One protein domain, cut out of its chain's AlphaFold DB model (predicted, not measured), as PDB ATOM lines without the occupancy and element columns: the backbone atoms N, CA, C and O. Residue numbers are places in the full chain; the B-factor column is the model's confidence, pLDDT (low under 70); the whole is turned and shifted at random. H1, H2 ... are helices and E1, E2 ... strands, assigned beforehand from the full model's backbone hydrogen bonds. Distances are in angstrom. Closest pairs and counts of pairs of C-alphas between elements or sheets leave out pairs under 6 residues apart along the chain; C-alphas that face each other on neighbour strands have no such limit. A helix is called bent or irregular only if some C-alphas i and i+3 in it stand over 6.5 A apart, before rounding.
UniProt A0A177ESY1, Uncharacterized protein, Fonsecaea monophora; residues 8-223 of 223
ATOM      1  N   GLN A   8      87.598  77.994  74.146       90.88
ATOM      2  CA  GLN A   8      88.088  76.692  74.594       90.88
ATOM      3  C   GLN A   8      89.416  76.379  73.899       90.88
ATOM      4  O   GLN A   8      89.475  76.259  72.672       90.88
ATOM      5  N   ILE A   9      90.489  76.257  74.674       92.75
ATOM      6  CA  ILE A   9      91.853  76.064  74.172       92.75
ATOM      7  C   ILE A   9      92.368  74.707  74.650       92.75
ATOM      8  O   ILE A   9      92.593  74.534  75.842       92.75
ATOM      9  N   GLY A  10      92.566  73.754  73.739       93.06
ATOM     10  CA  GLY A  10      93.111  72.429  74.045       93.06
ATOM     11  C   GLY A  10      94.598  72.326  73.721       93.06
ATOM     12  O   GLY A  10      95.000  72.626  72.597       93.06
ATOM     13  N   SER A  11      95.406  71.875  74.680       93.25
ATOM     14  CA  SER A  11      96.823  71.566  74.452       93.25
ATOM     15  C   SER A  11      96.992  70.173  73.831       93.25
ATOM     16  O   SER A  11      96.195  69.277  74.103       93.25
ATOM     17  N   VAL A  12      97.988  69.980  72.961       93.62
ATOM     18  CA  VAL A  12      98.209  68.695  72.260       93.62
ATOM     19  C   VAL A  12      99.666  68.237  72.195       93.62
ATOM     20  O   VAL A  12      99.933  67.151  71.695       93.62
ATOM     21  N   SER A  13     100.616  69.050  72.650       90.69
ATOM     22  CA  SER A  13     102.042  68.707  72.647       90.69
ATOM     23  C   SER A  13     102.802  69.646  73.560       90.69
ATOM     24  O   SER A  13     102.411  70.811  73.702       90.69
ATOM     25  N   SER A  14     103.893  69.179  74.162       81.00
ATOM     26  CA  SER A  14     104.771  70.037  74.965       81.00
ATOM     27  C   SER A  14     106.265  69.767  74.847       81.00
ATOM     28  O   SER A  14     107.075  70.379  75.536       81.00
ATOM     29  N   THR A  15     106.643  68.871  73.946       81.50
ATOM     30  CA  THR A  15     108.017  68.673  73.501       81.50
ATOM     31  C   THR A  15     107.993  67.988  72.138       81.50
ATOM     32  O   THR A  15     106.971  67.469  71.689       81.50
ATOM     33  N   THR A  16     109.138  67.948  71.463       80.88
ATOM     34  CA  THR A  16     109.318  66.997  70.364       80.88
ATOM     35  C   THR A  16     109.116  65.561  70.866       80.88
ATOM     36  O   THR A  16     109.522  65.239  71.984       80.88
ATOM     37  N   GLU A  17     108.475  64.726  70.044       77.44
ATOM     38  CA  GLU A  17     108.158  63.312  70.330       77.44
ATOM     39  C   GLU A  17     107.257  63.061  71.560       77.44
ATOM     40  O   GLU A  17     107.274  61.974  72.138       77.44
ATOM     41  N   ASP A  18     106.439  64.044  71.946       82.06
ATOM     42  CA  ASP A  18     105.377  63.866  72.945       82.06
ATOM     43  C   ASP A  18     104.268  62.908  72.444       82.06
ATOM     44  O   ASP A  18     104.360  62.344  71.350       82.06
ATOM     45  N   ASN A  19     103.199  62.713  73.223       87.44
ATOM     46  CA  ASN A  19     102.114  61.783  72.902       87.44
ATOM     47  C   ASN A  19     101.589  61.972  71.454       87.44
ATOM     48  O   ASN A  19     100.912  62.965  71.168       87.44
ATOM     49  N   PRO A  20     101.824  61.005  70.542       87.06
ATOM     50  CA  PRO A  20     101.498  61.157  69.124       87.06
ATOM     51  C   PRO A  20      99.991  61.184  68.848       87.06
ATOM     52  O   PRO A  20      99.573  61.638  67.791       87.06
ATOM     53  N   HIS A  21      99.160  60.734  69.790       90.88
ATOM     54  CA  HIS A  21      97.708  60.678  69.623       90.88
ATOM     55  C   HIS A  21      96.968  61.804  70.354       90.88
ATOM     56  O   HIS A  21      95.739  61.876  70.279       90.88
ATOM     57  N   ALA A  22      97.683  62.704  71.039       93.00
ATOM     58  CA  ALA A  22      97.071  63.790  71.802       93.00
ATOM     59  C   ALA A  22      96.217  64.717  70.922       93.00
ATOM     60  O   ALA A  22      95.097  65.053  71.306       93.00
ATOM     61  N   MET A  23      96.687  65.063  69.716       93.81
ATOM     62  CA  MET A  23      95.927  65.908  68.789       93.81
ATOM     63  C   MET A  23      94.620  65.246  68.348       93.81
ATOM     64  O   MET A  23      93.557  65.846  68.484       93.81
ATOM     65  N   VAL A  24      94.677  63.987  67.906       94.69
ATOM     66  CA  VAL A  24      93.488  63.224  67.492       94.69
ATOM     67  C   VAL A  24      92.492  63.104  68.638       94.69
ATOM     68  O   VAL A  24      91.289  63.293  68.447       94.69
ATOM     69  N   ARG A  25      92.984  62.807  69.845       94.94
ATOM     70  CA  ARG A  25      92.149  62.685  71.041       94.94
ATOM     71  C   ARG A  25      91.460  64.014  71.366       94.94
ATOM     72  O   ARG A  25      90.250  64.032  71.581       94.94
ATOM     73  N   MET A  26      92.198  65.125  71.332       96.00
ATOM     74  CA  MET A  26      91.660  66.463  71.591       96.00
ATOM     75  C   MET A  26      90.629  66.886  70.536       96.00
ATOM     76  O   MET A  26      89.568  67.400  70.881       96.00
ATOM     77  N   VAL A  27      90.884  66.598  69.259       94.50
ATOM     78  CA  VAL A  27      89.962  66.886  68.148       94.50
ATOM     79  C   VAL A  27      88.653  66.105  68.265       94.50
ATOM     80  O   VAL A  27      87.592  66.624  67.923       94.50
ATOM     81  N   LYS A  28      88.703  64.860  68.752       94.56
ATOM     82  CA  LYS A  28      87.516  64.000  68.868       94.56
ATOM     83  C   LYS A  28      86.713  64.232  70.141       94.56
ATOM     84  O   LYS A  28      85.496  64.054  70.129       94.56
ATOM     85  N   HIS A  29      87.382  64.577  71.239       94.38
ATOM     86  CA  HIS A  29      86.778  64.532  72.573       94.38
ATOM     87  C   HIS A  29      86.845  65.855  73.339       94.38
ATOM     88  O   HIS A  29      86.168  65.985  74.356       94.38
ATOM     89  N   GLY A  30      87.619  66.836  72.869       91.19
ATOM     90  CA  GLY A  30      87.874  68.075  73.604       91.19
ATOM     91  C   GLY A  30      86.809  69.151  73.480       91.19
ATOM     92  O   GLY A  30      86.696  69.965  74.388       91.19
ATOM     93  N   ASN A  31      86.019  69.163  72.400       92.69
ATOM     94  CA  ASN A  31      85.060  70.242  72.121       92.69
ATOM     95  C   ASN A  31      85.707  71.638  72.288       92.69
ATOM     96  O   ASN A  31      85.249  72.471  73.071       92.69
ATOM     97  N   VAL A  32      86.823  71.846  71.585       91.19
ATOM     98  CA  VAL A  32      87.649  73.057  71.680       91.19
ATOM     99  C   VAL A  32      87.466  73.962  70.465       91.19
ATOM    100  O   VAL A  32      87.036  73.509  69.414       91.19
ATOM    101  N   ASP A  33      87.829  75.236  70.592       89.62
ATOM    102  CA  ASP A  33      87.872  76.196  69.478       89.62
ATOM    103  C   ASP A  33      89.280  76.293  68.866       89.62
ATOM    104  O   ASP A  33      89.460  76.629  67.688       89.62
ATOM    105  N   VAL A  34      90.298  76.062  69.699       90.75
ATOM    106  CA  VAL A  34      91.711  76.233  69.361       90.75
ATOM    107  C   VAL A  34      92.510  75.055  69.896       90.75
ATOM    108  O   VAL A  34      92.422  74.720  71.073       90.75
ATOM    109  N   LEU A  35      93.332  74.471  69.034       90.06
ATOM    110  CA  LEU A  35      94.395  73.552  69.403       90.06
ATOM    111  C   LEU A  35      95.693  74.338  69.527       90.06
ATOM    112  O   LEU A  35      96.050  75.103  68.623       90.06
ATOM    113  N   ILE A  36      96.407  74.126  70.621       90.94
ATOM    114  CA  ILE A  36      97.760  74.638  70.808       90.94
ATOM    115  C   ILE A  36      98.710  73.475  71.046       90.94
ATOM    116  O   ILE A  36      98.333  72.469  71.639       90.94
ATOM    117  N   GLY A  37      99.956  73.615  70.624       86.94
ATOM    118  CA  GLY A  37     100.992  72.671  71.010       86.94
ATOM    119  C   GLY A  37     102.364  73.309  70.956       86.94
ATOM    120  O   GLY A  37     102.641  74.168  70.108       86.94
ATOM    121  N   ASP A  38     103.201  72.864  71.878       85.25
ATOM    122  CA  ASP A  38     104.606  73.202  71.946       85.25
ATOM    123  C   ASP A  38     105.429  71.988  71.489       85.25
ATOM    124  O   ASP A  38     105.294  70.877  72.005       85.25
ATOM    125  N   TRP A  39     106.233  72.184  70.450       87.81
ATOM    126  CA  TRP A  39     107.188  71.198  69.949       87.81
ATOM    127  C   TRP A  39     108.624  71.687  70.115       87.81
ATOM    128  O   TRP A  39     109.530  71.076  69.563       87.81
ATOM    129  N   LEU A  40     108.867  72.785  70.829       82.56
ATOM    130  CA  LEU A  40     110.171  73.421  70.947       82.56
ATOM    131  C   LEU A  40     110.648  73.403  72.402       82.56
ATOM    132  O   LEU A  40     110.002  73.921  73.297       82.56
ATOM    133  N   SER A  41     111.836  72.859  72.626       79.00
ATOM    134  CA  SER A  41     112.530  72.869  73.910       79.00
ATOM    135  C   SER A  41     113.964  73.358  73.740       79.00
ATOM    136  O   SER A  41     114.530  73.366  72.642       79.00
ATOM    137  N   GLU A  42     114.616  73.721  74.841       77.62
ATOM    138  CA  GLU A  42     116.025  74.122  74.843       77.62
ATOM    139  C   GLU A  42     116.923  73.069  74.179       77.62
ATOM    140  O   GLU A  42     117.913  73.407  73.525       77.62
ATOM    141  N   MET A  43     116.556  71.791  74.308       78.81
ATOM    142  CA  MET A  43     117.279  70.669  73.719       78.81
ATOM    143  C   MET A  43     117.166  70.644  72.190       78.81
ATOM    144  O   MET A  43     118.186  70.582  71.493       78.81
ATOM    145  N   ASN A  44     115.952  70.692  71.639       81.94
ATOM    146  CA  ASN A  44     115.761  70.487  70.203       81.94
ATOM    147  C   ASN A  44     116.020  71.747  69.365       81.94
ATOM    148  O   ASN A  44     116.280  71.628  68.167       81.94
ATOM    149  N   ILE A  45     116.057  72.943  69.965       83.94
ATOM    150  CA  ILE A  45     116.487  74.168  69.274       83.94
ATOM    151  C   ILE A  45     117.900  73.985  68.708       83.94
ATOM    152  O   ILE A  45     118.149  74.275  67.535       83.94
ATOM    153  N   ALA A  46     118.828  73.463  69.514       84.00
ATOM    154  CA  ALA A  46     120.205  73.237  69.083       84.00
ATOM    155  C   ALA A  46     120.290  72.178  67.971       84.00
ATOM    156  O   ALA A  46     121.029  72.351  66.998       84.00
ATOM    157  N   TRP A  47     119.504  71.105  68.071       85.81
ATOM    158  CA  TRP A  47     119.450  70.068  67.039       85.81
ATOM    159  C   TRP A  47     118.872  70.581  65.726       85.81
ATOM    160  O   TRP A  47     119.487  70.379  64.677       85.81
ATOM    161  N   ASN A  48     117.766  71.323  65.765       86.44
ATOM    162  CA  ASN A  48     117.197  71.960  64.580       86.44
ATOM    163  C   ASN A  48     118.175  72.939  63.929       86.44
ATOM    164  O   ASN A  48     118.185  73.060  62.704       86.44
ATOM    165  N   ALA A  49     119.030  73.606  64.713       85.88
ATOM    166  CA  ALA A  49     120.045  74.508  64.170       85.88
ATOM    167  C   ALA A  49     121.077  73.736  63.344       85.88
ATOM    168  O   ALA A  49     121.402  74.138  62.225       85.88
ATOM    169  N   ILE A  50     121.542  72.600  63.871       87.44
ATOM    170  CA  ILE A  50     122.483  71.706  63.187       87.44
ATOM    171  C   ILE A  50     121.834  71.107  61.932       87.44
ATOM    172  O   ILE A  50     122.428  71.150  60.855       87.44
ATOM    173  N   ILE A  51     120.601  70.604  62.041       90.25
ATOM    174  CA  ILE A  51     119.849  70.020  60.921       90.25
ATOM    175  C   ILE A  51     119.662  71.051  59.803       90.25
ATOM    176  O   ILE A  51     119.973  70.766  58.646       90.25
ATOM    177  N   LYS A  52     119.226  72.273  60.137       89.31
ATOM    178  CA  LYS A  52     119.052  73.361  59.166       89.31
ATOM    179  C   LYS A  52     120.368  73.771  58.506       89.31
ATOM    180  O   LYS A  52     120.391  74.121  57.330       89.31
ATOM    181  N   GLN A  53     121.474  73.746  59.252       89.50
ATOM    182  CA  GLN A  53     122.796  74.049  58.702       89.50
ATOM    183  C   GLN A  53     123.228  73.012  57.657       89.50
ATOM    184  O   GLN A  53     123.878  73.368  56.675       89.50
ATOM    185  N   GLN A  54     122.871  71.743  57.861       93.00
ATOM    186  CA  GLN A  54     123.164  70.653  56.930       93.00
ATOM    187  C   GLN A  54     122.210  70.639  55.731       93.00
ATOM    188  O   GLN A  54     122.633  70.339  54.615       93.00
ATOM    189  N   ASN A  55     120.939  70.982  55.945       91.69
ATOM    190  CA  ASN A  55     119.929  71.099  54.905       91.69
ATOM    191  C   ASN A  55     119.003  72.292  55.184       91.69
ATOM    192  O   ASN A  55     118.204  72.267  56.120       91.69
ATOM    193  N   LEU A  56     119.076  73.310  54.321       88.75
ATOM    194  CA  LEU A  56     118.317  74.557  54.457       88.75
ATOM    195  C   LEU A  56     116.798  74.376  54.362       88.75
ATOM    196  O   LEU A  56     116.071  75.286  54.761       88.75
ATOM    197  N   ASP A  57     116.325  73.233  53.865       89.25
ATOM    198  CA  ASP A  57     114.902  72.918  53.798       89.25
ATOM    199  C   ASP A  57     114.369  72.287  55.093       89.25
ATOM    200  O   ASP A  57     113.160  72.179  55.224       89.25
ATOM    201  N   LEU A  58     115.223  71.931  56.065       90.50
ATOM    202  CA  LEU A  58     114.854  71.299  57.345       90.50
ATOM    203  C   LEU A  58     115.019  72.247  58.553       90.50
ATOM    204  O   LEU A  58     115.277  73.440  58.392       90.50
ATOM    205  N   GLY A  59     114.872  71.729  59.777       88.69
ATOM    206  CA  GLY A  59     114.974  72.507  61.024       88.69
ATOM    207  C   GLY A  59     113.630  72.995  61.569       88.69
ATOM    208  O   GLY A  59     113.568  74.055  62.196       88.69
ATOM    209  N   TYR A  60     112.573  72.247  61.261       88.94
ATOM    210  CA  TYR A  60     111.233  72.322  61.834       88.94
ATOM    211  C   TYR A  60     110.865  70.938  62.390       88.94
ATOM    212  O   TYR A  60     111.482  69.928  62.040       88.94
ATOM    213  N   GLU A  61     109.842  70.895  63.228       89.50
ATOM    214  CA  GLU A  61     109.421  69.700  63.952       89.50
ATOM    215  C   GLU A  61     108.492  68.847  63.089       89.50
ATOM    216  O   GLU A  61     107.363  69.230  62.784       89.50
ATOM    217  N   ARG A  62     108.979  67.673  62.681       86.81
ATOM    218  CA  ARG A  62     108.224  66.747  61.822       86.81
ATOM    219  C   ARG A  62     107.095  66.037  62.554       86.81
ATOM    220  O   ARG A  62     106.050  65.836  61.952       86.81
ATOM    221  N   GLY A  63     107.261  65.754  63.848       86.06
ATOM    222  CA  GLY A  63     106.211  65.111  64.646       86.06
ATOM    223  C   GLY A  63     104.896  65.900  64.648       86.06
ATOM    224  O   GLY A  63     103.824  65.311  64.680       86.06
ATOM    225  N   PHE A  64     104.958  67.230  64.512       89.81
ATOM    226  CA  PHE A  64     103.766  68.051  64.302       89.81
ATOM    227  C   PHE A  64     103.032  67.711  62.998       89.81
ATOM    228  O   PHE A  64     101.806  67.649  62.993       89.81
ATOM    229  N   LEU A  65     103.753  67.500  61.893       87.56
ATOM    230  CA  LEU A  65     103.143  67.160  60.607       87.56
ATOM    231  C   LEU A  65     102.441  65.809  60.656       87.56
ATOM    232  O   LEU A  65     101.345  65.704  60.104       87.56
ATOM    233  N   ASP A  66     103.051  64.838  61.337       86.56
ATOM    234  CA  ASP A  66     102.495  63.500  61.534       86.56
ATOM    235  C   ASP A  66     101.183  63.577  62.335       86.56
ATOM    236  O   ASP A  66     100.148  63.092  61.877       86.56
ATOM    237  N   GLN A  67     101.185  64.280  63.476       88.69
ATOM    238  CA  GLN A  67      99.974  64.489  64.286       88.69
ATOM    239  C   GLN A  67      98.884  65.257  63.524       88.69
ATOM    240  O   GLN A  67      97.698  64.917  63.590       88.69
ATOM    241  N   LEU A  68      99.289  66.301  62.792       88.62
ATOM    242  CA  LEU A  68      98.375  67.117  62.006       88.62
ATOM    243  C   LEU A  68      97.750  66.310  60.871       88.62
ATOM    244  O   LEU A  68      96.577  66.510  60.591       88.62
ATOM    245  N   GLU A  69      98.509  65.436  60.206       85.81
ATOM    246  CA  GLU A  69      98.001  64.603  59.107       85.81
ATOM    247  C   GLU A  69      96.847  63.714  59.552       85.81
ATOM    248  O   GLU A  69      95.817  63.672  58.885       85.81
ATOM    249  N   GLU A  70      96.989  63.068  60.709       86.62
ATOM    250  CA  GLU A  70      95.970  62.166  61.251       86.62
ATOM    251  C   GLU A  70      94.669  62.899  61.627       86.62
ATOM    252  O   GLU A  70      93.593  62.305  61.609       86.62
ATOM    253  N   SER A  71      94.755  64.197  61.939       88.06
ATOM    254  CA  SER A  71      93.631  65.006  62.437       88.06
ATOM    255  C   SER A  71      93.096  66.029  61.431       88.06
ATOM    256  O   SER A  71      92.158  66.766  61.739       88.06
ATOM    257  N   LEU A  72      93.707  66.131  60.247       83.88
ATOM    258  CA  LEU A  72      93.540  67.280  59.356       83.88
ATOM    259  C   LEU A  72      92.095  67.480  58.894       83.88
ATOM    260  O   LEU A  72      91.571  68.593  58.964       83.88
ATOM    261  N   ASP A  73      91.467  66.407  58.421       82.75
ATOM    262  CA  ASP A  73      90.113  66.459  57.871       82.75
ATOM    263  C   ASP A  73      89.100  66.880  58.942       82.75
ATOM    264  O   ASP A  73      88.243  67.728  58.692       82.75
ATOM    265  N   ASP A  74      89.250  66.355  60.159       88.50
ATOM    266  CA  ASP A  74      88.395  66.686  61.296       88.50
ATOM    267  C   ASP A  74      88.615  68.134  61.765       88.50
ATOM    268  O   ASP A  74      87.644  68.844  62.029       88.50
ATOM    269  N   ILE A  75      89.868  68.608  61.808       85.38
ATOM    270  CA  ILE A  75      90.220  70.004  62.127       85.38
ATOM    271  C   ILE A  75      89.541  70.967  61.149       85.38
ATOM    272  O   ILE A  75      88.930  71.952  61.573       85.38
ATOM    273  N   ILE A  76      89.609  70.677  59.845       79.75
ATOM    274  CA  ILE A  76      88.983  71.498  58.801       79.75
ATOM    275  C   ILE A  76      87.458  71.440  58.913       79.75
ATOM    276  O   ILE A  76      86.806  72.485  58.879       79.75
ATOM    277  N   ALA A  77      86.882  70.245  59.063       83.88
ATOM    278  CA  ALA A  77      85.436  70.053  59.136       83.88
ATOM    279  C   ALA A  77      84.806  70.764  60.345       83.88
ATOM    280  O   ALA A  77      83.703  71.303  60.238       83.88
ATOM    281  N   GLN A  78      85.513  70.790  61.474       85.88
ATOM    282  CA  GLN A  78      85.083  71.455  62.704       85.88
ATOM    283  C   GLN A  78      85.436  72.952  62.739       85.88
ATOM    284  O   GLN A  78      84.926  73.684  63.584       85.88
ATOM    285  N   GLY A  79      86.282  73.433  61.820       83.38
ATOM    286  CA  GLY A  79      86.731  74.827  61.791       83.38
ATOM    287  C   GLY A  79      87.678  75.189  62.939       83.38
ATOM    288  O   GLY A  79      87.708  76.348  63.364       83.38
ATOM    289  N   LEU A  80      88.438  74.212  63.445       84.56
ATOM    290  CA  LEU A  80      89.380  74.407  64.546       84.56
ATOM    291  C   LEU A  80      90.568  75.259  64.102       84.56
ATOM    292  O   LEU A  80      91.083  75.137  62.988       84.56
ATOM    293  N   LYS A  81      91.046  76.112  65.007       85.50
ATOM    294  CA  LYS A  81      92.282  76.876  64.798       85.50
ATOM    295  C   LYS A  81      93.450  76.107  65.393       85.50
ATOM    296  O   LYS A  81      93.328  75.582  66.490       85.50
ATOM    297  N   VAL A  82      94.590  76.093  64.710       83.88
ATOM    298  CA  VAL A  82      95.820  75.464  65.214       83.88
ATOM    299  C   VAL A  82      96.873  76.540  65.438       83.88
ATOM    300  O   VAL A  82      97.177  77.309  64.525       83.88
ATOM    301  N   ILE A  83      97.431  76.594  66.645       85.75
ATOM    302  CA  ILE A  83      98.566  77.447  66.991       85.75
ATOM    303  C   ILE A  83      99.740  76.549  67.366       85.75
ATOM    304  O   ILE A  83      99.618  75.654  68.196       85.75
ATOM    305  N   THR A  84     100.883  76.771  66.727       84.56
ATOM    306  CA  THR A  84     102.052  75.905  66.875       84.56
ATOM    307  C   THR A  84     103.341  76.707  66.770       84.56
ATOM    308  O   THR A  84     103.432  77.673  66.005       84.56
ATOM    309  N   ASN A  85     104.357  76.276  67.509       84.81
ATOM    310  CA  ASN A  85     105.742  76.707  67.338       84.81
ATOM    311  C   ASN A  85     106.614  75.641  66.639       84.81
ATOM    312  O   ASN A  85     107.824  75.826  66.530       84.81
ATOM    313  N   ALA A  86     106.013  74.579  66.086       87.88
ATOM    314  CA  ALA A  86     106.693  73.498  65.364       87.88
ATOM    315  C   ALA A  86     107.502  73.976  64.152       87.88
ATOM    316  O   ALA A  86     108.361  73.262  63.640       87.88
ATOM    317  N   GLY A  87     107.276  75.211  63.696       83.31
ATOM    318  CA  GLY A  87     108.155  75.857  62.730       83.31
ATOM    319  C   GLY A  87     109.606  75.948  63.211       83.31
ATOM    320  O   GLY A  87     110.488  76.067  62.370       83.31
ATOM    321  N   ALA A  88     109.854  75.881  64.524       85.75
ATOM    322  CA  ALA A  88     111.162  75.923  65.166       85.75
ATOM    323  C   ALA A  88     112.079  76.982  64.528       85.75
ATOM    324  O   ALA A  88     111.791  78.186  64.560       85.75
ATOM    325  N   LEU A  89     113.173  76.546  63.901       85.44
ATOM    326  CA  LEU A  89     114.113  77.425  63.210       85.44
ATOM    327  C   LEU A  89     113.801  77.589  61.721       85.44
ATOM    328  O   LEU A  89     114.482  78.358  61.045       85.44
ATOM    329  N   ASN A  90     112.804  76.899  61.170       85.75
ATOM    330  CA  ASN A  90     112.448  76.954  59.756       85.75
ATOM    331  C   ASN A  90     110.935  76.978  59.486       85.75
ATOM    332  O   ASN A  90     110.396  76.183  58.713       85.75
ATOM    333  N   THR A  91     110.252  77.970  60.062       81.69
ATOM    334  CA  THR A  91     108.808  78.197  59.891       81.69
ATOM    335  C   THR A  91     108.384  78.281  58.424       81.69
ATOM    336  O   THR A  91     107.291  77.853  58.070       81.69
ATOM    337  N   ARG A  92     109.251  78.809  57.546       78.31
ATOM    338  CA  ARG A  92     108.955  78.943  56.115       78.31
ATOM    339  C   ARG A  92     108.903  77.590  55.410       78.31
ATOM    340  O   ARG A  92     107.988  77.371  54.625       78.31
ATOM    341  N   SER A  93     109.851  76.694  55.687       83.56
ATOM    342  CA  SER A  93     109.819  75.345  55.113       83.56
ATOM    343  C   SER A  93     108.622  74.550  55.612       83.56
ATOM    344  O   SER A  93     107.931  73.962  54.786       83.56
ATOM    345  N   LEU A  94     108.300  74.628  56.911       82.56
ATOM    346  CA  LEU A  94     107.086  74.001  57.441       82.56
ATOM    347  C   LEU A  94     105.829  74.521  56.724       82.56
ATOM    348  O   LEU A  94     104.993  73.743  56.278       82.56
ATOM    349  N   ALA A  95     105.711  75.841  56.560       78.31
ATOM    350  CA  ALA A  95     104.579  76.445  55.863       78.31
ATOM    351  C   ALA A  95     104.477  76.011  54.393       78.31
ATOM    352  O   ALA A  95     103.376  75.777  53.898       78.31
ATOM    353  N   ARG A  96     105.612  75.887  53.694       78.00
ATOM    354  CA  ARG A  96     105.643  75.374  52.319       78.00
ATOM    355  C   ARG A  96     105.198  73.925  52.253       78.00
ATOM    356  O   ARG A  96     104.419  73.600  51.371       78.00
ATOM    357  N   GLU A  97     105.651  73.081  53.170       80.06
ATOM    358  CA  GLU A  97     105.251  71.673  53.211       80.06
ATOM    359  C   GLU A  97     103.747  71.521  53.471       80.06
ATOM    360  O   GLU A  97     103.074  70.771  52.766       80.06
ATOM    361  N   LEU A  98     103.188  72.327  54.379       75.19
ATOM    362  CA  LEU A  98     101.738  72.414  54.576       75.19
ATOM    363  C   LEU A  98     101.020  72.890  53.299       75.19
ATOM    364  O   LEU A  98     100.032  72.289  52.880       75.19
ATOM    365  N   GLY A  99     101.528  73.937  52.643       67.06
ATOM    366  CA  GLY A  99     100.925  74.513  51.437       67.06
ATOM    367  C   GLY A  99     101.053  73.655  50.170       67.06
ATOM    368  O   GLY A  99     100.218  73.768  49.278       67.06
ATOM    369  N   GLN A 100     102.061  72.782  50.076       58.44
ATOM    370  CA  GLN A 100     102.335  71.958  48.889       58.44
ATOM    371  C   GLN A 100     101.445  70.709  48.767       58.44
ATOM    372  O   GLN A 100     101.513  70.021  47.749       58.44
ATOM    373  N   GLY A 101     100.573  70.434  49.742       48.78
ATOM    374  CA  GLY A 101      99.672  69.276  49.685       48.78
ATOM    375  C   GLY A 101      98.339  69.414  50.420       48.78
ATOM    376  O   GLY A 101      97.498  68.530  50.280       48.78
ATOM    377  N   ARG A 102      98.112  70.489  51.189       55.47
ATOM    378  CA  ARG A 102      96.946  70.613  52.081       55.47
ATOM    379  C   ARG A 102      96.183  71.913  51.791       55.47
ATOM    380  O   ARG A 102      96.421  72.952  52.403       55.47
ATOM    381  N   ASN A 103      95.262  71.866  50.824       50.66
ATOM    382  CA  ASN A 103      94.346  72.975  50.527       50.66
ATOM    383  C   ASN A 103      93.418  73.213  51.734       50.66
ATOM    384  O   ASN A 103      92.580  72.364  52.016       50.66
ATOM    385  N   GLY A 104      93.531  74.354  52.429       53.12
ATOM    386  CA  GLY A 104      92.573  74.706  53.492       53.12
ATOM    387  C   GLY A 104      93.073  75.639  54.596       53.12
ATOM    388  O   GLY A 104      92.254  76.277  55.250       53.12
ATOM    389  N   PHE A 105      94.387  75.786  54.794       52.84
ATOM    390  CA  PHE A 105      94.912  76.713  55.802       52.84
ATOM    391  C   PHE A 105      95.105  78.123  55.242       52.84
ATOM    392  O   PHE A 105      95.744  78.317  54.210       52.84
ATOM    393  N   SER A 106      94.577  79.121  55.952       58.31
ATOM    394  CA  SER A 106      94.837  80.543  55.707       58.31
ATOM    395  C   SER A 106      95.550  81.146  56.914       58.31
ATOM    396  O   SER A 106      95.233  80.806  58.055       58.31
ATOM    397  N   HIS A 107      96.513  82.041  56.681       59.81
ATOM    398  CA  HIS A 107      97.185  82.752  57.768       59.81
ATOM    399  C   HIS A 107      96.172  83.621  58.531       59.81
ATOM    400  O   HIS A 107      95.439  84.393  57.913       59.81
ATOM    401  N   LEU A 108      96.162  83.540  59.869       58.00
ATOM    402  CA  LEU A 108      95.161  84.212  60.714       58.00
ATOM    403  C   LEU A 108      95.111  85.736  60.514       58.00
ATOM    404  O   LEU A 108      94.028  86.312  60.506       58.00
ATOM    405  N   ASP A 109      96.265  86.381  60.328       50.91
ATOM    406  CA  ASP A 109      96.340  87.844  60.158       50.91
ATOM    407  C   ASP A 109      96.424  88.317  58.702       50.91
ATOM    408  O   ASP A 109      96.390  89.517  58.442       50.91
ATOM    409  N   HIS A 110      96.614  87.395  57.761       62.97
ATOM    410  CA  HIS A 110      96.961  87.726  56.380       62.97
ATOM    411  C   HIS A 110      96.342  86.692  55.447       62.97
ATOM    412  O   HIS A 110      97.048  85.928  54.795       62.97
ATOM    413  N   ALA A 111      95.011  86.641  55.410       66.12
ATOM    414  CA  ALA A 111      94.283  85.690  54.571       66.12
ATOM    415  C   ALA A 111      94.635  85.849  53.078       66.12
ATOM    416  O   ALA A 111      94.548  84.900  52.304       66.12
ATOM    417  N   GLU A 112      95.064  87.050  52.687       66.88
ATOM    418  CA  GLU A 112      95.481  87.427  51.341       66.88
ATOM    419  C   GLU A 112      96.983  87.267  51.049       66.88
ATOM    420  O   GLU A 112      97.387  87.513  49.913       66.88
ATOM    421  N   LYS A 113      97.816  86.881  52.030       56.66
ATOM    422  CA  LYS A 113      99.267  86.703  51.835       56.66
ATOM    423  C   LYS A 113      99.730  85.322  52.267       56.66
ATOM    424  O   LYS A 113      99.375  84.831  53.336       56.66
ATOM    425  N   GLN A 114     100.608  84.725  51.477       59.56
ATOM    426  CA  GLN A 114     101.315  83.508  51.850       59.56
ATOM    427  C   GLN A 114     102.577  83.860  52.642       59.56
ATOM    428  O   GLN A 114     103.116  84.960  52.520       59.56
ATOM    429  N   LEU A 115     103.097  82.920  53.441       53.69
ATOM    430  CA  LEU A 115     104.377  83.114  54.146       53.69
ATOM    431  C   LEU A 115     105.532  83.455  53.189       53.69
ATOM    432  O   LEU A 115     106.507  84.086  53.593       53.69
ATOM    433  N   ASP A 116     105.431  83.045  51.922       54.53
ATOM    434  CA  ASP A 116     106.418  83.353  50.893       54.53
ATOM    435  C   ASP A 116     106.433  84.827  50.448       54.53
ATOM    436  O   ASP A 116     107.468  85.275  49.951       54.53
ATOM    437  N   ASP A 117     105.351  85.575  50.691       60.75
ATOM    438  CA  ASP A 117     105.196  86.992  50.323       60.75
ATOM    439  C   ASP A 117     105.803  87.956  51.359       60.75
ATOM    440  O   ASP A 117     105.738  89.178  51.211       60.75
ATOM    441  N   TRP A 118     106.357  87.427  52.452       54.41
ATOM    442  CA  TRP A 118     106.894  88.239  53.537       54.41
ATOM    443  C   TRP A 118     108.336  88.657  53.215       54.41
ATOM    444  O   TRP A 118     109.212  87.814  53.032       54.41
ATOM    445  N   GLU A 119     108.613  89.967  53.210       57.34
ATOM    446  CA  GLU A 119     109.948  90.545  52.932       57.34
ATOM    447  C   GLU A 119     110.995  90.282  54.039       57.34
ATOM    448  O   GLU A 119     112.125  90.769  53.982       57.34
ATOM    449  N   LEU A 120     110.642  89.504  55.062       50.03
ATOM    450  CA  LEU A 120     111.516  89.158  56.177       50.03
ATOM    451  C   LEU A 120     112.135  87.775  55.955       50.03
ATOM    452  O   LEU A 120     111.472  86.855  55.490       50.03
ATOM    453  N   LYS A 121     113.406  87.603  56.342       50.41
ATOM    454  CA  LYS A 121     114.063  86.288  56.418       50.41
ATOM    455  C   LYS A 121     113.840  85.717  57.827       50.41
ATOM    456  O   LYS A 121     114.562  86.130  58.736       50.41
ATOM    457  N   PRO A 122     112.881  84.798  58.050       49.03
ATOM    458  CA  PRO A 122     112.594  84.299  59.389       49.03
ATOM    459  C   PRO A 122     113.767  83.434  59.863       49.03
ATOM    460  O   PRO A 122     114.228  82.547  59.138       49.03
ATOM    461  N   VAL A 123     114.280  83.717  61.060       42.94
ATOM    462  CA  VAL A 123     115.399  82.967  61.661       42.94
ATOM    463  C   VAL A 123     114.883  81.938  62.672       42.94
ATOM    464  O   VAL A 123     115.423  80.837  62.729       42.94
ATOM    465  N   CYS A 124     113.805  82.267  63.387       38.91
ATOM    466  CA  CYS A 124     112.981  81.369  64.192       38.91
ATOM    467  C   CYS A 124     111.551  81.931  64.283       38.91
ATOM    468  O   CYS A 124     111.344  83.130  64.069       38.91
ATOM    469  N   GLY A 125     110.576  81.076  64.586       44.97
ATOM    470  CA  GLY A 125     109.210  81.485  64.906       44.97
ATOM    471  C   GLY A 125     108.835  80.998  66.297       44.97
ATOM    472  O   GLY A 125     108.477  79.838  66.453       44.97
ATOM    473  N   ALA A 126     108.909  81.877  67.295       41.62
ATOM    474  CA  ALA A 126     108.317  81.634  68.606       41.62
ATOM    475  C   ALA A 126     106.958  82.342  68.648       41.62
ATOM    476  O   ALA A 126     106.888  83.571  68.560       41.62
ATOM    477  N   ALA A 127     105.870  81.583  68.741       46.41
ATOM    478  CA  ALA A 127     104.537  82.146  68.887       46.41
ATOM    479  C   ALA A 127     104.245  82.392  70.372       46.41
ATOM    480  O   ALA A 127     103.572  81.601  71.015       46.41
ATOM    481  N   TYR A 128     104.730  83.505  70.926       49.91
ATOM    482  CA  TYR A 128     104.230  83.991  72.214       49.91
ATOM    483  C   TYR A 128     102.916  84.742  71.971       49.91
ATOM    484  O   TYR A 128     102.905  85.879  71.495       49.91
ATOM    485  N   ILE A 129     101.786  84.105  72.286       52.25
ATOM    486  CA  ILE A 129     100.428  84.617  72.002       52.25
ATOM    487  C   ILE A 129     100.107  85.917  72.776       52.25
ATOM    488  O   ILE A 129      99.123  86.601  72.497       52.25
ATOM    489  N   ARG A 130     100.940  86.334  73.732       55.56
ATOM    490  CA  ARG A 130     100.440  87.137  74.857       55.56
ATOM    491  C   ARG A 130     100.582  88.658  74.722       55.56
ATOM    492  O   ARG A 130      99.970  89.386  75.494       55.56
ATOM    493  N   CYS A 131     101.288  89.170  73.707       57.16
ATOM    494  CA  CYS A 131     101.571  90.615  73.613       57.16
ATOM    495  C   CYS A 131     100.795  91.376  72.528       57.16
ATOM    496  O   CYS A 131     100.852  92.605  72.502       57.16
ATOM    497  N   ARG A 132     100.059  90.713  71.622       67.31
ATOM    498  CA  ARG A 132      99.438  91.413  70.477       67.31
ATOM    499  C   ARG A 132      98.373  92.433  70.869       67.31
ATOM    500  O   ARG A 132      98.325  93.494  70.257       67.31
ATOM    501  N   GLY A 133      97.563  92.150  71.891       65.38
ATOM    502  CA  GLY A 133      96.572  93.110  72.396       65.38
ATOM    503  C   GLY A 133      97.227  94.387  72.930       65.38
ATOM    504  O   GLY A 133      96.812  95.490  72.582       65.38
ATOM    505  N   ILE A 134      98.322  94.231  73.680       62.53
ATOM    506  CA  ILE A 134      99.130  95.339  74.203       62.53
ATOM    507  C   ILE A 134      99.774  96.118  73.050       62.53
ATOM    508  O   ILE A 134      99.653  97.338  72.988       62.53
ATOM    509  N   ILE A 135     100.400  95.422  72.093       69.56
ATOM    510  CA  ILE A 135     101.017  96.041  70.910       69.56
ATOM    511  C   ILE A 135      99.979  96.839  70.114       69.56
ATOM    512  O   ILE A 135     100.242  97.979  69.739       69.56
ATOM    513  N   GLN A 136      98.789  96.281  69.882       69.44
ATOM    514  CA  GLN A 136      97.723  96.965  69.153       69.44
ATOM    515  C   GLN A 136      97.228  98.209  69.900       69.44
ATOM    516  O   GLN A 136      96.996  99.239  69.263       69.44
ATOM    517  N   ALA A 137      97.089  98.144  71.228       64.75
ATOM    518  CA  ALA A 137      96.706  99.292  72.047       64.75
ATOM    519  C   ALA A 137      97.750 100.417  71.952       64.75
ATOM    520  O   ALA A 137      97.400 101.558  71.645       64.75
ATOM    521  N   LEU A 138      99.036 100.087  72.116       74.88
ATOM    522  CA  LEU A 138     100.140 101.045  72.000       74.88
ATOM    523  C   LEU A 138     100.230 101.647  70.588       74.88
ATOM    524  O   LEU A 138     100.318 102.865  70.442       74.88
ATOM    525  N   ASN A 139     100.112 100.823  69.540       71.62
ATOM    526  CA  ASN A 139     100.072 101.285  68.145       71.62
ATOM    527  C   ASN A 139      98.876 102.204  67.858       71.62
ATOM    528  O   ASN A 139      98.947 103.047  66.967       71.62
ATOM    529  N   SER A 140      97.786 102.064  68.617       78.31
ATOM    530  CA  SER A 140      96.600 102.923  68.522       78.31
ATOM    531  C   SER A 140      96.728 104.220  69.335       78.31
ATOM    532  O   SER A 140      95.765 104.978  69.435       78.31
ATOM    533  N   GLY A 141      97.904 104.497  69.910       76.31
ATOM    534  CA  GLY A 141      98.192 105.715  70.669       76.31
ATOM    535  C   GLY A 141      97.882 105.624  72.163       76.31
ATOM    536  O   GLY A 141      97.942 106.646  72.849       76.31
ATOM    537  N   ALA A 142      97.561 104.435  72.686       73.81
ATOM    538  CA  ALA A 142      97.428 104.250  74.125       73.81
ATOM    539  C   ALA A 142      98.777 104.514  74.809       73.81
ATOM    540  O   ALA A 142      99.812 103.994  74.398       73.81
ATOM    541  N   GLN A 143      98.757 105.323  75.865       65.62
ATOM    542  CA  GLN A 143      99.934 105.568  76.704       65.62
ATOM    543  C   GLN A 143      99.973 104.632  77.920       65.62
ATOM    544  O   GLN A 143     101.030 104.431  78.509       65.62
ATOM    545  N   ILE A 144      98.819 104.070  78.288       67.25
ATOM    546  CA  ILE A 144      98.620 103.137  79.398       67.25
ATOM    547  C   ILE A 144      97.673 102.040  78.900       67.25
ATOM    548  O   ILE A 144      96.718 102.334  78.180       67.25
ATOM    549  N   VAL A 145      97.952 100.791  79.276       69.19
ATOM    550  CA  VAL A 145      97.050  99.644  79.107       69.19
ATOM    551  C   VAL A 145      96.625  99.222  80.507       69.19
ATOM    552  O   VAL A 145      97.488  98.879  81.306       69.19
ATOM    553  N   ASP A 146      95.335  99.313  80.816       77.94
ATOM    554  CA  ASP A 146      94.777  99.146  82.166       77.94
ATOM    555  C   ASP A 146      93.952  97.863  82.352       77.94
ATOM    556  O   ASP A 146      93.555  97.552  83.472       77.94
ATOM    557  N   ASP A 147      93.764  97.073  81.292       80.12
ATOM    558  CA  ASP A 147      93.075  95.773  81.325       80.12
ATOM    559  C   ASP A 147      93.990  94.652  81.870       80.12
ATOM    560  O   ASP A 147      94.197  93.603  81.253       80.12
ATOM    561  N   TYR A 148      94.634  94.923  83.009       81.56
ATOM    562  CA  TYR A 148      95.651  94.055  83.605       81.56
ATOM    563  C   TYR A 148      95.097  92.690  83.999       81.56
ATOM    564  O   TYR A 148      95.802  91.702  83.825       81.56
ATOM    565  N   ASP A 149      93.852  92.618  84.475       83.38
ATOM    566  CA  ASP A 149      93.223  91.353  84.864       83.38
ATOM    567  C   ASP A 149      93.003  90.446  83.647       83.38
ATOM    568  O   ASP A 149      93.351  89.267  83.689       83.38
ATOM    569  N   ALA A 150      92.522  90.995  82.523       81.44
ATOM    570  CA  ALA A 150      92.350  90.220  81.298       81.44
ATOM    571  C   ALA A 150      93.690  89.724  80.741       81.44
ATOM    572  O   ALA A 150      93.806  88.576  80.305       81.44
ATOM    573  N   LEU A 151      94.719  90.575  80.787       81.06
ATOM    574  CA  LEU A 151      96.070  90.225  80.351       81.06
ATOM    575  C   LEU A 151      96.725  89.191  81.270       81.06
ATOM    576  O   LEU A 151      97.321  88.238  80.773       81.06
ATOM    577  N   ALA A 152      96.600  89.348  82.587       84.25
ATOM    578  CA  ALA A 152      97.115  88.405  83.573       84.25
ATOM    579  C   ALA A 152      96.391  87.060  83.471       84.25
ATOM    580  O   ALA A 152      97.036  86.018  83.451       84.25
ATOM    581  N   GLY A 153      95.069  87.067  83.317       86.44
ATOM    582  CA  GLY A 153      94.278  85.861  83.104       86.44
ATOM    583  C   GLY A 153      94.693  85.093  81.850       86.44
ATOM    584  O   GLY A 153      94.934  83.889  81.910       86.44
ATOM    585  N   ALA A 154      94.883  85.794  80.727       83.62
ATOM    586  CA  ALA A 154      95.405  85.196  79.497       83.62
ATOM    587  C   ALA A 154      96.853  84.700  79.641       83.62
ATOM    588  O   ALA A 154      97.208  83.662  79.082       83.62
ATOM    589  N   LEU A 155      97.684  85.417  80.406       84.94
ATOM    590  CA  LEU A 155      99.043  85.004  80.747       84.94
ATOM    591  C   LEU A 155      99.022  83.676  81.512       84.94
ATOM    592  O   LEU A 155      99.693  82.734  81.099       84.94
ATOM    593  N   ILE A 156      98.240  83.580  82.584       89.56
ATOM    594  CA  ILE A 156      98.149  82.365  83.396       89.56
ATOM    595  C   ILE A 156      97.543  81.210  82.596       89.56
ATOM    596  O   ILE A 156      98.099  80.117  82.618       89.56
ATOM    597  N   ALA A 157      96.468  81.444  81.837       89.62
ATOM    598  CA  ALA A 157      95.853  80.411  81.004       89.62
ATOM    599  C   ALA A 157      96.849  79.803  80.005       89.62
ATOM    600  O   ALA A 157      96.905  78.585  79.887       89.62
ATOM    601  N   GLY A 158      97.673  80.637  79.357       86.69
ATOM    602  CA  GLY A 158      98.732  80.174  78.459       86.69
ATOM    603  C   GLY A 158      99.712  79.222  79.147       86.69
ATOM    604  O   GLY A 158      99.847  78.087  78.704       86.69
ATOM    605  N   HIS A 159     100.311  79.636  80.273       88.19
ATOM    606  CA  HIS A 159     101.265  78.797  81.019       88.19
ATOM    607  C   HIS A 159     100.642  77.499  81.546       88.19
ATOM    608  O   HIS A 159     101.286  76.454  81.552       88.19
ATOM    609  N   LEU A 160      99.375  77.536  81.968       90.94
ATOM    610  CA  LEU A 160      98.673  76.331  82.419       90.94
ATOM    611  C   LEU A 160      98.438  75.324  81.285       90.94
ATOM    612  O   LEU A 160      98.276  74.141  81.561       90.94
ATOM    613  N   THR A 161      98.414  75.775  80.031       89.19
ATOM    614  CA  THR A 161      98.266  74.915  78.845       89.19
ATOM    615  C   THR A 161      99.590  74.571  78.148       89.19
ATOM    616  O   THR A 161      99.587  73.810  77.179       89.19
ATOM    617  N   GLU A 162     100.707  75.117  78.633       81.44
ATOM    618  CA  GLU A 162     102.073  74.881  78.146       81.44
ATOM    619  C   GLU A 162     102.780  73.800  79.004       81.44
ATOM    620  O   GLU A 162     102.258  73.378  80.034       81.44
ATOM    621  N   CYS A 163     103.934  73.293  78.557       82.88
ATOM    622  CA  CYS A 163     104.777  72.296  79.255       82.88
ATOM    623  C   CYS A 163     104.125  70.975  79.717       82.88
ATOM    624  O   CYS A 163     104.640  70.270  80.588       82.88
ATOM    625  N   GLY A 164     103.045  70.567  79.064       84.69
ATOM    626  CA  GLY A 164     102.606  69.176  79.000       84.69
ATOM    627  C   GLY A 164     101.307  68.936  79.734       84.69
ATOM    628  O   GLY A 164     100.582  69.867  80.089       84.69
ATOM    629  N   PRO A 165     101.020  67.668  80.048       89.56
ATOM    630  CA  PRO A 165      99.963  67.321  80.983       89.56
ATOM    631  C   PRO A 165     100.340  67.657  82.445       89.56
ATOM    632  O   PRO A 165      99.880  66.996  83.370       89.56
ATOM    633  N   TYR A 166     101.195  68.656  82.711       91.31
ATOM    634  CA  TYR A 166     101.636  68.961  84.079       91.31
ATOM    635  C   TYR A 166     100.471  69.485  84.922       91.31
ATOM    636  O   TYR A 166     100.165  68.929  85.977       91.31
ATOM    637  N   VAL A 167      99.691  70.446  84.420       93.25
ATOM    638  CA  VAL A 167      98.480  70.894  85.135       93.25
ATOM    639  C   VAL A 167      97.465  69.756  85.364       93.25
ATOM    640  O   VAL A 167      96.616  69.852  86.253       93.25
ATOM    641  N   THR A 168      97.562  68.661  84.600       94.00
ATOM    642  CA  THR A 168      96.748  67.445  84.742       94.00
ATOM    643  C   THR A 168      97.462  66.332  85.533       94.00
ATOM    644  O   THR A 168      96.936  65.229  85.647       94.00
ATOM    645  N   GLY A 169      98.623  66.606  86.139       91.00
ATOM    646  CA  GLY A 169      99.318  65.735  87.095       91.00
ATOM    647  C   GLY A 169     100.693  65.209  86.661       91.00
ATOM    648  O   GLY A 169     101.398  64.634  87.492       91.00
ATOM    649  N   ALA A 170     101.133  65.411  85.414       89.38
ATOM    650  CA  ALA A 170     102.500  65.049  85.013       89.38
ATOM    651  C   ALA A 170     103.525  65.831  85.841       89.38
ATOM    652  O   ALA A 170     103.269  66.967  86.189       89.38
ATOM    653  N   ASN A 171     104.676  65.250  86.184       85.81
ATOM    654  CA  ASN A 171     105.707  65.897  87.021       85.81
ATOM    655  C   ASN A 171     105.244  66.390  88.413       85.81
ATOM    656  O   ASN A 171     106.047  66.957  89.156       85.81
ATOM    657  N   PHE A 172     103.995  66.130  88.814       89.50
ATOM    658  CA  PHE A 172     103.476  66.515  90.117       89.50
ATOM    659  C   PHE A 172     104.122  65.666  91.214       89.50
ATOM    660  O   PHE A 172     104.060  64.439  91.210       89.50
ATOM    661  N   THR A 173     104.772  66.305  92.182       85.44
ATOM    662  CA  THR A 173     105.585  65.606  93.191       85.44
ATOM    663  C   THR A 173     104.755  64.810  94.199       85.44
ATOM    664  O   THR A 173     105.249  63.829  94.759       85.44
ATOM    665  N   GLU A 174     103.481  65.160  94.379       85.06
ATOM    666  CA  GLU A 174     102.524  64.441  95.230       85.06
ATOM    667  C   GLU A 174     101.678  63.426  94.433       85.06
ATOM    668  O   GLU A 174     100.614  62.991  94.872       85.06
ATOM    669  N   PHE A 175     102.184  62.958  93.280       82.06
ATOM    670  CA  PHE A 175     101.499  62.009  92.386       82.06
ATOM    671  C   PHE A 175     100.990  60.727  93.060       82.06
ATOM    672  O   PHE A 175     100.103  60.075  92.524       82.06
ATOM    673  N   LYS A 176     101.530  60.333  94.222       86.06
ATOM    674  CA  LYS A 176     101.099  59.124  94.945       86.06
ATOM    675  C   LYS A 176      99.621  59.158  95.335       86.06
ATOM    676  O   LYS A 176      99.014  58.097  95.427       86.06
ATOM    677  N   GLU A 177      99.061  60.343  95.561       83.44
ATOM    678  CA  GLU A 177      97.650  60.507  95.933       83.44
ATOM    679  C   GLU A 177      96.702  60.379  94.736       83.44
ATOM    680  O   GLU A 177      95.527  60.063  94.905       83.44
ATOM    681  N   ILE A 178      97.226  60.578  93.527       81.62
ATOM    682  CA  ILE A 178      96.483  60.540  92.263       81.62
ATOM    683  C   ILE A 178      97.008  59.448  91.325       81.62
ATOM    684  O   ILE A 178      96.687  59.448  90.146       81.62
ATOM    685  N   MET A 179      97.818  58.513  91.832       86.19
ATOM    686  CA  MET A 179      98.629  57.595  91.023       86.19
ATOM    687  C   MET A 179      97.797  56.718  90.082       86.19
ATOM    688  O   MET A 179      98.238  56.445  88.969       86.19
ATOM    689  N   ASP A 180      96.600  56.318  90.513       86.81
ATOM    690  CA  ASP A 180      95.668  55.534  89.694       86.81
ATOM    691  C   ASP A 180      95.173  56.325  88.469       86.81
ATOM    692  O   ASP A 180      94.875  55.732  87.434       86.81
ATOM    693  N   ASP A 181      95.166  57.658  88.559       86.75
ATOM    694  CA  ASP A 181      94.828  58.568  87.468       86.75
ATOM    695  C   ASP A 181      96.067  58.923  86.613       86.75
ATOM    696  O   ASP A 181      95.921  59.587  85.595       86.75
ATOM    697  N   MET A 182      97.297  58.521  86.972       86.50
ATOM    698  CA  MET A 182      98.538  58.985  86.310       86.50
ATOM    699  C   MET A 182      99.010  58.130  85.120       86.50
ATOM    700  O   MET A 182     100.165  58.221  84.698       86.50
ATOM    701  N   ILE A 183      98.139  57.285  84.568       87.81
ATOM    702  CA  ILE A 183      98.421  56.479  83.372       87.81
ATOM    703  C   ILE A 183      97.699  57.103  82.180       87.81
ATOM    704  O   ILE A 183      96.524  57.428  82.287       87.81
ATOM    705  N   ASP A 184      98.390  57.224  81.038       89.69
ATOM    706  CA  ASP A 184      97.820  57.783  79.800       89.69
ATOM    707  C   ASP A 184      97.211  59.182  80.018       89.69
ATOM    708  O   ASP A 184      96.036  59.440  79.756       89.69
ATOM    709  N   LEU A 185      98.034  60.074  80.579       91.44
ATOM    710  CA  LEU A 185      97.643  61.431  80.938       91.44
ATOM    711  C   LEU A 185      97.117  62.218  79.735       91.44
ATOM    712  O   LEU A 185      97.701  62.225  78.649       91.44
ATOM    713  N   THR A 186      96.024  62.929  79.972       93.31
ATOM    714  CA  THR A 186      95.388  63.811  78.999       93.31
ATOM    715  C   THR A 186      95.918  65.234  79.123       93.31
ATOM    716  O   THR A 186      96.302  65.680  80.204       93.31
ATOM    717  N   PHE A 187      95.959  65.946  78.000       94.62
ATOM    718  CA  PHE A 187      96.375  67.344  77.964       94.62
ATOM    719  C   PHE A 187      95.246  68.273  78.426       94.62
ATOM    720  O   PHE A 187      94.068  67.948  78.239       94.62
ATOM    721  N   PRO A 188      95.589  69.440  78.995       94.62
ATOM    722  CA  PRO A 188      94.597  70.362  79.524       94.62
ATOM    723  C   PRO A 188      93.774  71.068  78.450       94.62
ATOM    724  O   PRO A 188      94.227  71.310  77.327       94.62
ATOM    725  N   ILE A 189      92.583  71.486  78.871       94.88
ATOM    726  CA  ILE A 189      91.725  72.442  78.177       94.88
ATOM    727  C   ILE A 189      91.568  73.671  79.070       94.88
ATOM    728  O   ILE A 189      91.145  73.543  80.218       94.88
ATOM    729  N   ALA A 190      91.868  74.857  78.550       93.44
ATOM    730  CA  ALA A 190      91.575  76.125  79.207       93.44
ATOM    731  C   ALA A 190      90.384  76.815  78.534       93.44
ATOM    732  O   ALA A 190      90.455  77.209  77.370       93.44
ATOM    733  N   GLU A 191      89.306  77.002  79.289       92.94
ATOM    734  CA  GLU A 191      88.218  77.908  78.939       92.94
ATOM    735  C   GLU A 191      88.556  79.302  79.457       92.94
ATOM    736  O   GLU A 191      88.633  79.500  80.668       92.94
ATOM    737  N   ILE A 192      88.719  80.282  78.568       89.50
ATOM    738  CA  ILE A 192      89.017  81.666  78.950       89.50
ATOM    739  C   ILE A 192      88.003  82.648  78.371       89.50
ATOM    740  O   ILE A 192      87.641  82.585  77.194       89.50
ATOM    741  N   ASN A 193      87.536  83.589  79.192       87.62
ATOM    742  CA  ASN A 193      86.615  84.634  78.750       87.62
ATOM    743  C   ASN A 193      87.318  85.968  78.459       87.62
ATOM    744  O   ASN A 193      88.498  86.163  78.739       87.62
ATOM    745  N   SER A 194      86.576  86.937  77.917       83.31
ATOM    746  CA  SER A 194      87.122  88.257  77.566       83.31
ATOM    747  C   SER A 194      87.638  89.086  78.748       83.31
ATOM    748  O   SER A 194      88.250  90.119  78.507       83.31
ATOM    749  N   ARG A 195      87.354  88.687  79.993       84.25
ATOM    750  CA  ARG A 195      87.860  89.325  81.219       84.25
ATOM    751  C   ARG A 195      89.105  88.627  81.776       84.25
ATOM    752  O   ARG A 195      89.596  89.035  82.817       84.25
ATOM    753  N   GLY A 196      89.583  87.568  81.118       81.88
ATOM    754  CA  GLY A 196      90.703  86.751  81.583       81.88
ATOM    755  C   GLY A 196      90.339  85.715  82.647       81.88
ATOM    756  O   GLY A 196      91.225  85.012  83.121       81.88
ATOM    757  N   GLU A 197      89.065  85.571  83.021       89.44
ATOM    758  CA  GLU A 197      88.668  84.482  83.918       89.44
ATOM    759  C   GLU A 197      88.846  83.154  83.174       89.44
ATOM    760  O   GLU A 197      88.377  83.011  82.039       89.44
ATOM    761  N   CYS A 198      89.542  82.216  83.816       90.25
ATOM    762  CA  CYS A 198      89.967  80.958  83.222       90.25
ATOM    763  C   CYS A 198      89.493  79.768  84.065       90.25
ATOM    764  O   CYS A 198      89.612  79.786  85.292       90.25
ATOM    765  N   VAL A 199      88.987  78.729  83.403       94.06
ATOM    766  CA  VAL A 199      88.715  77.413  83.989       94.06
ATOM    767  C   VAL A 199      89.562  76.390  83.247       94.06
ATOM    768  O   VAL A 199      89.472  76.277  82.028       94.06
ATOM    769  N   VAL A 200      90.372  75.630  83.984       94.50
ATOM    770  CA  VAL A 200      91.187  74.553  83.412       94.50
ATOM    771  C   VAL A 200      90.532  73.213  83.703       94.50
ATOM    772  O   VAL A 200      90.144  72.925  84.836       94.50
ATOM    773  N   THR A 201      90.399  72.399  82.669       95.19
ATOM    774  CA  THR A 201      89.853  71.044  82.723       95.19
ATOM    775  C   THR A 201      90.748  70.093  81.933       95.19
ATOM    776  O   THR A 201      91.795  70.487  81.419       95.19
ATOM    777  N   THR A 202      90.366  68.822  81.867       94.56
ATOM    778  CA  THR A 202      91.040  67.818  81.048       94.56
ATOM    779  C   THR A 202      90.016  66.865  80.444       94.56
ATOM    780  O   THR A 202      88.849  66.863  80.849       94.56
ATOM    781  N   LEU A 203      90.436  66.065  79.468       93.19
ATOM    782  CA  LEU A 203      89.568  65.082  78.826       93.19
ATOM    783  C   LEU A 203      89.159  63.981  79.808       93.19
ATOM    784  O   LEU A 203      89.963  63.508  80.602       93.19
ATOM    785  N   SER A 204      87.915  63.513  79.696       88.94
ATOM    786  CA  SER A 204      87.454  62.333  80.437       88.94
ATOM    787  C   SER A 204      87.957  61.008  79.847       88.94
ATOM    788  O   SER A 204      87.809  59.968  80.480       88.94
ATOM    789  N   ASP A 205      88.471  61.031  78.611       87.00
ATOM    790  CA  ASP A 205      89.056  59.874  77.923       87.00
ATOM    791  C   ASP A 205      90.574  59.834  78.138       87.00
ATOM    792  O   ASP A 205      91.342  60.400  77.358       87.00
ATOM    793  N   GLY A 206      90.988  59.194  79.230       89.44
ATOM    794  CA  GLY A 206      92.380  59.023  79.643       89.44
ATOM    795  C   GLY A 206      92.580  59.367  81.119       89.44
ATOM    796  O   GLY A 206      91.617  59.586  81.856       89.44
ATOM    797  N   GLY A 207      93.834  59.368  81.557       91.62
ATOM    798  CA  GLY A 207      94.211  59.747  82.912       91.62
ATOM    799  C   GLY A 207      94.389  61.253  83.082       91.62
ATOM    800  O   GLY A 207      94.305  62.045  82.141       91.62
ATOM    801  N   GLY A 208      94.717  61.640  84.303       91.88
ATOM    802  CA  GLY A 208      95.027  62.997  84.702       91.88
ATOM    803  C   GLY A 208      93.950  63.601  85.583       91.88
ATOM    804  O   GLY A 208      92.774  63.241  85.543       91.88
ATOM    805  N   ARG A 209      94.372  64.550  86.410       91.81
ATOM    806  CA  ARG A 209      93.508  65.265  87.331       91.81
ATOM    807  C   ARG A 209      93.939  66.714  87.424       91.81
ATOM    808  O   ARG A 209      95.092  67.004  87.714       91.81
ATOM    809  N   VAL A 210      92.985  67.615  87.220       93.69
ATOM    810  CA  VAL A 210      93.176  69.038  87.502       93.69
ATOM    811  C   VAL A 210      92.707  69.299  88.928       93.69
ATOM    812  O   VAL A 210      91.530  69.108  89.247       93.69
ATOM    813  N   THR A 211      93.628  69.701  89.797       93.06
ATOM    814  CA  THR A 211      93.357  70.104  91.180       93.06
ATOM    815  C   THR A 211      93.988  71.463  91.455       93.06
ATOM    816  O   THR A 211      94.775  71.977  90.662       93.06
ATOM    817  N   GLU A 212      93.660  72.066  92.597       93.44
ATOM    818  CA  GLU A 212      94.320  73.303  93.013       93.44
ATOM    819  C   GLU A 212      95.844  73.122  93.144       93.44
ATOM    820  O   GLU A 212      96.603  74.019  92.780       93.44
ATOM    821  N   ASP A 213      96.303  71.951  93.587       93.44
ATOM    822  CA  ASP A 213      97.726  71.680  93.777       93.44
ATOM    823  C   ASP A 213      98.458  71.423  92.458       93.44
ATOM    824  O   ASP A 213      99.565  71.934  92.286       93.44
ATOM    825  N   THR A 214      97.847  70.730  91.486       93.25
ATOM    826  CA  THR A 214      98.463  70.574  90.154       93.25
ATOM    827  C   THR A 214      98.541  71.911  89.417       93.25
ATOM    828  O   THR A 214      99.553  72.211  88.787       93.25
ATOM    829  N   VAL A 215      97.522  72.767  89.565       94.06
ATOM    830  CA  VAL A 215      97.520  74.141  89.036       94.06
ATOM    831  C   VAL A 215      98.619  74.982  89.680       94.06
ATOM    832  O   VAL A 215      99.388  75.630  88.973       94.06
ATOM    833  N   ARG A 216      98.744  74.961  91.010       92.94
ATOM    834  CA  ARG A 216      99.809  75.689  91.721       92.94
ATOM    835  C   ARG A 216     101.200  75.185  91.346       92.94
ATOM    836  O   ARG A 216     102.098  76.004  91.173       92.94
ATOM    837  N   ALA A 217     101.374  73.869  91.220       92.00
ATOM    838  CA  ALA A 217     102.642  73.266  90.824       92.00
ATOM    839  C   ALA A 217     103.058  73.707  89.417       92.00
ATOM    840  O   ALA A 217     104.199  74.126  89.240       92.00
ATOM    841  N   GLN A 218     102.126  73.702  88.458       91.69
ATOM    842  CA  GLN A 218     102.399  74.181  87.104       91.69
ATOM    843  C   GLN A 218     102.740  75.674  87.087       91.69
ATOM    844  O   GLN A 218     103.717  76.072  86.465       91.69
ATOM    845  N   ILE A 219     101.994  76.510  87.818       91.00
ATOM    846  CA  ILE A 219     102.294  77.948  87.911       91.00
ATOM    847  C   ILE A 219     103.693  78.186  88.487       91.00
ATOM    848  O   ILE A 219     104.424  79.016  87.962       91.00
ATOM    849  N   LEU A 220     104.069  77.467  89.549       91.06
ATOM    850  CA  LEU A 220     105.391  77.591  90.172       91.06
ATOM    851  C   LEU A 220     106.524  77.100  89.261       91.06
ATOM    852  O   LEU A 220     107.659  77.543  89.399       91.06
ATOM    853  N   TYR A 221     106.238  76.141  88.384       87.06
ATOM    854  CA  TYR A 221     107.197  75.639  87.411       87.06
ATOM    855  C   TYR A 221     107.421  76.632  86.258       87.06
ATOM    856  O   TYR A 221     108.556  76.810  85.820       87.06
ATOM    857  N   GLU A 222     106.353  77.286  85.801       82.31
ATOM    858  CA  GLU A 222     106.330  78.147  84.614       82.31
ATOM    859  C   GLU A 222     106.728  79.616  84.842       82.31
ATOM    860  O   GLU A 222     107.147  80.286  83.894       82.31
ATOM    861  N   LEU A 223     106.547  80.142  86.061       80.25
ATOM    862  CA  LEU A 223     106.734  81.562  86.410       80.25
ATOM    863  C   LEU A 223     107.827  81.780  87.459       80.25
ATOM    864  O   LEU A 223     108.629  82.725  87.263       80.25
TER     865      LEU A 223
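What this domain is: This is residues 8 to 223 of the 223 residues of an uncharacterized protein of Fonsecaea monophora (UniProt A0A177ESY1). A twisted sheet of five strands makes the core, with H1 over one face and H6 over the opposite face; H3 runs side by side with H1, and H7 meets H6 near the last residues of both helices, making a corner. H2, H4 and H5 lie farther out, off the sheet, and touch no helix. The printed part has 216 residues with seven named helices and five named strands, in the order E1 H1 E2 H2 H3 E3 H4 H5 H6 E4 E5 H7; the class is mixed, helices and strands, with 102 residues in named elements, under half. The sheet, E3 E2 E1 E4 E5, is mixed; the whole is compact, with a radius of gyration of the C-alphas of 18.0 A and spans of 52 by 44 by 36 A.

Where its parts are: Find C-alpha 8 at (88.088, 76.692, 74.594), where E1, residues 8 to 11, begins. The other strands are E2, 34 to 37, E3, 81 to 84, E4, 188 to 192, and E5, 198 to 202, which is 13.4 A long. Next look for H1, residues 22 to 29, H2, 42 to 54, 19.6 A, and H3, 62 to 78, 23.6 A. H3 is irregular, with C-alphas 70 and 73 8.0 A apart, and has a kink of 63 degrees near residue 71. H4 is residues 91 to 99, H5 132 to 139, and H6 148 to 161, 19.9 A. H7, residues 212 to 222, 15.4 A, ends at C-alpha 222, (106.330, 78.147, 84.614).

How they stand to each other: Start at E1: E2 is its parallel neighbour, with N 10 and O 34 2.8 A apart, within hydrogen-bond range. E3 is parallel to E2, with N 35 and O 81 at 2.8 A. E4 is antiparallel to E1, with N 9 and O 190 at 2.9 A, and forms a hairpin with E5, with N 189 and O 201 at 2.8 A. E1, H1, E2 and E2, H2 H3, E3 are strand-helix-strand units, parallel neighbour strands joined through helices, with right-handed crossovers. H1 runs along E1 at a height over the sheet of 9.4 A; H6, on the opposite face, has a height of 8.7 A. H1 and H3 touch, closest at the C-alphas of Val 24 and Ser 71, 5.4 A. H3 only grazes the sheet. With residues 156 to 160 alone, H6 touches H7, about perpendicular at 86 degrees; their closest C-alphas, His 159 and Glu 222, are 6.2 A apart. H3 and H4 are near each other. Every O i to N i+4 pair is within hydrogen-bond range in H1, H4, H5, H6 and H7; H2 has 7 of 9 and H3 11 of 13.

The domain as a whole: The farthest C-alphas, Glu 119 and Glu 177, are 53.9 A apart, and the printed part has no cut. The long links are residues 100 to 131 and 162 to 187. Look for pLDDT under 70 at residues 99 to 137 and 143 to 145; the mean of the printed part is 81.3.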